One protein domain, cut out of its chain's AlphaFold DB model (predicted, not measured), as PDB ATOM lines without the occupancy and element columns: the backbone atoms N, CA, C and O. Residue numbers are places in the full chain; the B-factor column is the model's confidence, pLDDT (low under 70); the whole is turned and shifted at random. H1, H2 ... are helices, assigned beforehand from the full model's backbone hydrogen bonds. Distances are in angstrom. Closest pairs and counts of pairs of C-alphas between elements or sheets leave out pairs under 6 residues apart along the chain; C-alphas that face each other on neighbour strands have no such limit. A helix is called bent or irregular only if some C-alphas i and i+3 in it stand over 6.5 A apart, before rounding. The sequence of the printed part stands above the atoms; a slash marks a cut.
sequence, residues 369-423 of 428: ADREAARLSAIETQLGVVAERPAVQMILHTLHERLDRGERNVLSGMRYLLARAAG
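AT A GLANCE: This is residues 369 to 423 of the 428 residues of the protein "Zn(2)-C6 fungal-type domain-containing protein" of Cercospora zeae-maydis SCOH1-5 (UniProt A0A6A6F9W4). Three helices stand side by side in an up-and-down bundle, each running against the one before it; their centres make a triangle, and the last turns of H1 kink towards H2. The 55 printed residues, with helices H1, H2, H3 and no named strand, are all helix in class. The whole is compact, radius of gyration of the C-alphas 10.3 A, and elongated, 27 by 17 by 15 A.

IN THESE COORDINATES: H1, residues 369 to 388, begins at C-alpha (128.529, 169.690, 160.785) and spans 24.1 A. It has a kink of 74 degrees near residue 382 and is irregular, C-alphas 382 and 385 being 9.1 A apart. H2, residues 390 to 404, spans 21.0 A. H3, residues 410 to 421, spans 16.2 A to C-alpha (139.197, 159.570, 180.037); it is irregular, C-alphas 413 and 416 being 7.1 A apart.

HOW THE PARTS SIT: H1 and H2, a helical hairpin, touch at a shallow tilt of 7 degrees, closest at the C-alphas of Ala 387 and Gln 393, 6.2 A. H2 and H3, also a hairpin, touch at 3 degrees, closest at C-alphas of Val 392 and Ala 421, 5.7 A. H1 and H3 run the same way, close but not clearly touching, the closest C-alphas, of Leu 376 and Leu 411, 7.4 A apart. Every O i to N i+4 pair is within hydrogen-bond range in H2, 12 of 16 in H1 and 6 of 8 in H3.

THE WHOLE: The farthest C-alphas, of Gly 406 and Gly 423, are 28.3 A apart. The printed part has no cut, both links are tight, and no printed residue is under pLDDT 70.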
ATOM      1  N   ALA A 369     127.128 169.617 160.380       86.00
ATOM      2  CA  ALA A 369     128.529 169.690 160.785       86.00
ATOM      3  C   ALA A 369     128.787 170.902 161.694       86.00
ATOM      4  O   ALA A 369     129.327 170.731 162.781       86.00
ATOM      5  N   ASP A 370     128.278 172.089 161.335       90.38
ATOM      6  CA  ASP A 370     128.416 173.296 162.168       90.38
ATOM      7  C   ASP A 370     127.793 173.106 163.560       90.38
ATOM      8  O   ASP A 370     128.323 173.564 164.573       90.38
ATOM      9  N   ARG A 371     126.661 172.392 163.635       92.94
ATOM     10  CA  ARG A 371     126.004 172.077 164.912       92.94
ATOM     11  C   ARG A 371     126.795 171.080 165.747       92.94
ATOM     12  O   ARG A 371     126.797 171.199 166.969       92.94
ATOM     13  N   GLU A 372     127.407 170.075 165.129       92.12
ATOM     14  CA  GLU A 372     128.231 169.099 165.848       92.12
ATOM     15  C   GLU A 372     129.560 169.717 166.303       92.12
ATOM     16  O   GLU A 372     129.925 169.535 167.462       92.12
ATOM     17  N   ALA A 373     130.201 170.548 165.478       93.06
ATOM     18  CA  ALA A 373     131.385 171.320 165.855       93.06
ATOM     19  C   ALA A 373     131.101 172.262 167.039       93.06
ATOM     20  O   ALA A 373     131.833 172.266 168.029       93.06
ATOM     21  N   ALA A 374     129.974 172.985 167.012       95.25
ATOM     22  CA  ALA A 374     129.549 173.824 168.135       95.25
ATOM     23  C   ALA A 374     129.309 173.013 169.424       95.25
ATOM     24  O   ALA A 374     129.600 173.480 170.525       95.25
ATOM     25  N   ARG A 375     128.798 171.779 169.309       94.56
ATOM     26  CA  ARG A 375     128.625 170.878 170.460       94.56
ATOM     27  C   ARG A 375     129.953 170.358 170.995       94.56
ATOM     28  O   ARG A 375     130.074 170.237 172.208       94.56
ATOM     29  N   LEU A 376     130.917 170.052 170.127       95.19
ATOM     30  CA  LEU A 376     132.249 169.628 170.550       95.19
ATOM     31  C   LEU A 376     132.956 170.753 171.314       95.19
ATOM     32  O   LEU A 376     133.409 170.523 172.430       95.19
ATOM     33  N   SER A 377     132.910 171.985 170.801       95.50
ATOM     34  CA  SER A 377     133.451 173.160 171.498       95.50
ATOM     35  C   SER A 377     132.790 173.397 172.869       95.50
ATOM     36  O   SER A 377     133.466 173.711 173.851       95.50
ATOM     37  N   ALA A 378     131.475 173.168 172.983       95.88
ATOM     38  CA  ALA A 378     130.766 173.228 174.266       95.88
ATOM     39  C   ALA A 378     131.214 172.134 175.257       95.88
ATOM     40  O   ALA A 378     131.210 172.349 176.467       95.88
ATOM     41  N   ILE A 379     131.593 170.953 174.765       93.44
ATOM     42  CA  ILE A 379     132.113 169.861 175.597       93.44
ATOM     43  C   ILE A 379     133.538 170.172 176.064       93.44
ATOM     44  O   ILE A 379     133.843 169.971 177.234       93.44
ATOM     45  N   GLU A 380     134.390 170.705 175.191       95.44
ATOM     46  CA  GLU A 380     135.752 171.131 175.543       95.44
ATOM     47  C   GLU A 380     135.739 172.198 176.637       95.44
ATOM     48  O   GLU A 380     136.446 172.082 177.637       95.44
ATOM     49  N   THR A 381     134.851 173.187 176.509       96.31
ATOM     50  CA  THR A 381     134.659 174.206 177.550       96.31
ATOM     51  C   THR A 381     134.106 173.627 178.856       96.31
ATOM     52  O   THR A 381     134.486 174.100 179.923       96.31
ATOM     53  N   GLN A 382     133.262 172.588 178.810       95.00
ATOM     54  CA  GLN A 382     132.785 171.888 180.015       95.00
ATOM     55  C   GLN A 382     133.858 171.028 180.688       95.00
ATOM     56  O   GLN A 382     133.836 170.874 181.907       95.00
ATOM     57  N   LEU A 383     134.774 170.449 179.912       93.31
ATOM     58  CA  LEU A 383     135.886 169.664 180.439       93.31
ATOM     59  C   LEU A 383     136.918 170.548 181.157       93.31
ATOM     60  O   LEU A 383     137.532 170.095 182.125       93.31
ATOM     61  N   GLY A 384     137.099 171.800 180.726       95.62
ATOM     62  CA  GLY A 384     138.033 172.740 181.351       95.62
ATOM     63  C   GLY A 384     139.454 172.168 181.417       95.62
ATOM     64  O   GLY A 384     139.940 171.603 180.444       95.62
ATOM     65  N   VAL A 385     140.092 172.226 182.590       95.44
ATOM     66  CA  VAL A 385     141.432 171.645 182.834       95.44
ATOM     67  C   VAL A 385     141.515 170.136 182.570       95.44
ATOM     68  O   VAL A 385     142.589 169.610 182.298       95.44
ATOM     69  N   VAL A 386     140.395 169.405 182.599       94.19
ATOM     70  CA  VAL A 386     140.388 167.970 182.268       94.19
ATOM     71  C   VAL A 386     140.645 167.743 180.774       94.19
ATOM     72  O   VAL A 386     141.181 166.697 180.407       94.19
ATOM     73  N   ALA A 387     140.320 168.720 179.919       93.75
ATOM     74  CA  ALA A 387     140.604 168.665 178.488       93.75
ATOM     75  C   ALA A 387     142.110 168.667 178.180       93.75
ATOM     76  O   ALA A 387     142.504 168.189 177.122       93.75
ATOM     77  N   GLU A 388     142.949 169.159 179.097       94.00
ATOM     78  CA  GLU A 388     144.406 169.227 178.921       94.00
ATOM     79  C   GLU A 388     145.107 167.885 179.161       94.00
ATOM     80  O   GLU A 388     146.273 167.720 178.811       94.00
ATOM     81  N   ARG A 389     144.404 166.887 179.714       95.19
ATOM     82  CA  ARG A 389     144.978 165.553 179.915       95.19
ATOM     83  C   ARG A 389     145.324 164.920 178.559       95.19
ATOM     84  O   ARG A 389     144.443 164.870 177.698       95.19
ATOM     85  N   PRO A 390     146.521 164.325 178.380       94.50
ATOM     86  CA  PRO A 390     146.953 163.769 177.091       94.50
ATOM     87  C   PRO A 390     145.953 162.779 176.478       94.50
ATOM     88  O   PRO A 390     145.651 162.831 175.285       94.50
ATOM     89  N   ALA A 391     145.360 161.917 177.310       92.75
ATOM     90  CA  ALA A 391     144.347 160.961 176.871       92.75
ATOM     91  C   ALA A 391     143.066 161.640 176.350       92.75
ATOM     92  O   ALA A 391     142.476 161.184 175.372       92.75
ATOM     93  N   VAL A 392     142.634 162.736 176.980       93.94
ATOM     94  CA  VAL A 392     141.445 163.491 176.560       93.94
ATOM     95  C   VAL A 392     141.742 164.271 175.282       93.94
ATOM     96  O   VAL A 392     140.926 164.237 174.364       93.94
ATOM     97  N   GLN A 393     142.930 164.872 175.168       96.12
ATOM     98  CA  GLN A 393     143.371 165.553 173.948       96.12
ATOM     99  C   GLN A 393     143.393 164.620 172.736       96.12
ATOM    100  O   GLN A 393     142.889 164.989 171.679       96.12
ATOM    101  N   MET A 394     143.893 163.389 172.881       95.25
ATOM    102  CA  MET A 394     143.860 162.399 171.797       95.25
ATOM    103  C   MET A 394     142.431 162.086 171.327       95.25
ATOM    104  O   MET A 394     142.169 161.981 170.125       95.25
ATOM    105  N   ILE A 395     141.489 161.947 172.265       94.81
ATOM    106  CA  ILE A 395     140.083 161.665 171.947       94.81
ATOM    107  C   ILE A 395     139.435 162.881 171.274       94.81
ATOM    108  O   ILE A 395     138.729 162.705 170.283       94.81
ATOM    109  N   LEU A 396     139.691 164.095 171.771       95.50
ATOM    110  CA  LEU A 396     139.208 165.345 171.173       95.50
ATOM    111  C   LEU A 396     139.765 165.551 169.760       95.50
ATOM    112  O   LEU A 396     139.003 165.857 168.851       95.50
ATOM    113  N   HIS A 397     141.056 165.292 169.539       96.50
ATOM    114  CA  HIS A 397     141.670 165.354 168.210       96.50
ATOM    115  C   HIS A 397     140.998 164.379 167.234       96.50
ATOM    116  O   HIS A 397     140.610 164.756 166.132       96.50
ATOM    117  N   THR A 398     140.776 163.137 167.670       96.19
ATOM    118  CA  THR A 398     140.076 162.125 166.861       96.19
ATOM    119  C   THR A 398     138.624 162.533 166.572       96.19
ATOM    120  O   THR A 398     138.103 162.265 165.490       96.19
ATOM    121  N   LEU A 399     137.951 163.185 167.526       95.19
ATOM    122  CA  LEU A 399     136.603 163.730 167.344       95.19
ATOM    123  C   LEU A 399     136.577 164.833 166.278       95.19
ATOM    124  O   LEU A 399     135.708 164.783 165.408       95.19
ATOM    125  N   HIS A 400     137.522 165.779 166.321       95.69
ATOM    126  CA  HIS A 400     137.661 166.839 165.313       95.69
ATOM    127  C   HIS A 400     137.920 166.261 163.925       95.69
ATOM    128  O   HIS A 400     137.152 166.539 163.011       95.69
ATOM    129  N   GLU A 401     138.901 165.363 163.775       96.69
ATOM    130  CA  GLU A 401     139.208 164.755 162.472       96.69
ATOM    131  C   GLU A 401     138.000 164.051 161.845       96.69
ATOM    132  O   GLU A 401     137.771 164.136 160.636       96.69
ATOM    133  N   ARG A 402     137.209 163.332 162.650       95.19
ATOM    134  CA  ARG A 402     136.022 162.622 162.155       95.19
ATOM    135  C   ARG A 402     134.882 163.581 161.810       95.19
ATOM    136  O   ARG A 402     134.173 163.340 160.833       95.19
ATOM    137  N   LEU A 403     134.720 164.669 162.564       94.69
ATOM    138  CA  LEU A 403     133.756 165.724 162.238       94.69
ATOM    139  C   LEU A 403     134.139 166.471 160.957       94.69
ATOM    140  O   LEU A 403     133.269 166.701 160.119       94.69
ATOM    141  N   ASP A 404     135.424 166.755 160.752       94.25
ATOM    142  CA  ASP A 404     135.940 167.392 159.534       94.25
ATOM    143  C   ASP A 404     135.750 166.503 158.296       94.25
ATOM    144  O   ASP A 404     135.470 166.991 157.200       94.25
ATOM    145  N   ARG A 405     135.805 165.175 158.469       95.44
ATOM    146  CA  ARG A 405     135.436 164.199 157.425       95.44
ATOM    147  C   ARG A 405     133.929 164.134 157.154       95.44
ATOM    148  O   ARG A 405     133.505 163.458 156.216       95.44
ATOM    149  N   GLY A 406     133.108 164.817 157.950       94.12
ATOM    150  CA  GLY A 406     131.651 164.802 157.836       94.12
ATOM    151  C   GLY A 406     131.011 163.501 158.321       94.12
ATOM    152  O   GLY A 406     129.875 163.193 157.936       94.12
ATOM    153  N   GLU A 407     131.716 162.719 159.146       93.44
ATOM    154  CA  GLU A 407     131.116 161.565 159.803       93.44
ATOM    155  C   GLU A 407     130.030 162.039 160.771       93.44
ATOM    156  O   GLU A 407     130.197 162.997 161.519       93.44
ATOM    157  N   ARG A 408     128.880 161.364 160.751       89.38
ATOM    158  CA  ARG A 408     127.738 161.713 161.605       89.38
ATOM    159  C   ARG A 408     127.784 160.901 162.891       89.38
ATOM    160  O   ARG A 408     128.233 159.757 162.875       89.38
ATOM    161  N   ASN A 409     127.215 161.428 163.977       88.44
ATOM    162  CA  ASN A 409     127.069 160.718 165.260       88.44
ATOM    163  C   ASN A 409     128.402 160.372 165.960       88.44
ATOM    164  O   ASN A 409     128.420 159.540 166.876       88.44
ATOM    165  N   VAL A 410     129.508 161.023 165.586       91.88
ATOM    166  CA  VAL A 410     130.837 160.784 166.176       91.88
ATOM    167  C   VAL A 410     130.822 161.098 167.675       91.88
ATOM    168  O   VAL A 410     131.234 160.278 168.498       91.88
ATOM    169  N   LEU A 411     130.224 162.238 168.037       89.56
ATOM    170  CA  LEU A 411     130.047 162.670 169.423       89.56
ATOM    171  C   LEU A 411     129.324 161.623 170.274       89.56
ATOM    172  O   LEU A 411     129.761 161.333 171.381       89.56
ATOM    173  N   SER A 412     128.240 161.023 169.772       88.81
ATOM    174  CA  SER A 412     127.514 159.979 170.507       88.81
ATOM    175  C   SER A 412     128.328 158.699 170.683       88.81
ATOM    176  O   SER A 412     128.260 158.101 171.753       88.81
ATOM    177  N   GLY A 413     129.110 158.298 169.676       86.00
ATOM    178  CA  GLY A 413     129.940 157.094 169.752       86.00
ATOM    179  C   GLY A 413     131.121 157.240 170.712       86.00
ATOM    180  O   GLY A 413     131.472 156.292 171.409       86.00
ATOM    181  N   MET A 414     131.709 158.435 170.798       89.88
ATOM    182  CA  MET A 414     132.913 158.675 171.602       89.88
ATOM    183  C   MET A 414     132.631 159.314 172.967       89.88
ATOM    184  O   MET A 414     133.540 159.396 173.791       89.88
ATOM    185  N   ARG A 415     131.379 159.690 173.272       88.81
ATOM    186  CA  ARG A 415     130.994 160.282 174.567       88.81
ATOM    187  C   ARG A 415     131.397 159.417 175.759       88.81
ATOM    188  O   ARG A 415     131.829 159.951 176.773       88.81
ATOM    189  N   TYR A 416     131.271 158.097 175.632       88.62
ATOM    190  CA  TYR A 416     131.664 157.163 176.687       88.62
ATOM    191  C   TYR A 416     133.181 157.165 176.921       88.62
ATOM    192  O   TYR A 416     133.626 157.228 178.066       88.62
ATOM    193  N   LEU A 417     133.975 157.149 175.844       90.31
ATOM    194  CA  LEU A 417     135.437 157.211 175.931       90.31
ATOM    195  C   LEU A 417     135.891 158.531 176.554       90.31
ATOM    196  O   LEU A 417     136.747 158.530 177.433       90.31
ATOM    197  N   LEU A 418     135.265 159.635 176.148       90.81
ATOM    198  CA  LEU A 418     135.550 160.963 176.673       90.81
ATOM    199  C   LEU A 418     135.211 161.067 178.169       90.81
ATOM    200  O   LEU A 418     136.036 161.536 178.945       90.81
ATOM    201  N   ALA A 419     134.044 160.566 178.595       89.00
ATOM    202  CA  ALA A 419     133.655 160.531 180.008       89.00
ATOM    203  C   ALA A 419     134.631 159.689 180.845       89.00
ATOM    204  O   ALA A 419     135.062 160.108 181.919       89.00
ATOM    205  N   ARG A 420     135.048 158.530 180.321       91.56
ATOM    206  CA  ARG A 420     136.002 157.643 180.991       91.56
ATOM    207  C   ARG A 420     137.397 158.264 181.099       91.56
ATOM    208  O   ARG A 420     137.990 158.212 182.171       91.56
ATOM    209  N   ALA A 421     137.906 158.876 180.029       90.44
ATOM    210  CA  ALA A 421     139.197 159.570 180.037       90.44
ATOM    211  C   ALA A 421     139.182 160.819 180.934       90.44
ATOM    212  O   ALA A 421     140.178 161.139 181.583       90.44
ATOM    213  N   ALA A 422     138.026 161.478 181.044       88.19
ATOM    214  CA  ALA A 422     137.807 162.579 181.974       88.19
ATOM    215  C   ALA A 422     137.738 162.135 183.449       88.19
ATOM    216  O   ALA A 422     137.633 162.978 184.337       88.19
ATOM    217  N   GLY A 423     137.796 160.827 183.735       90.25
ATOM    218  CA  GLY A 423     137.666 160.286 185.087       90.25
ATOM    219  C   GLY A 423     136.254 160.413 185.657       90.25
ATOM    220  O   GLY A 423     136.074 160.309 186.869       90.25
TER     221      GLY A 423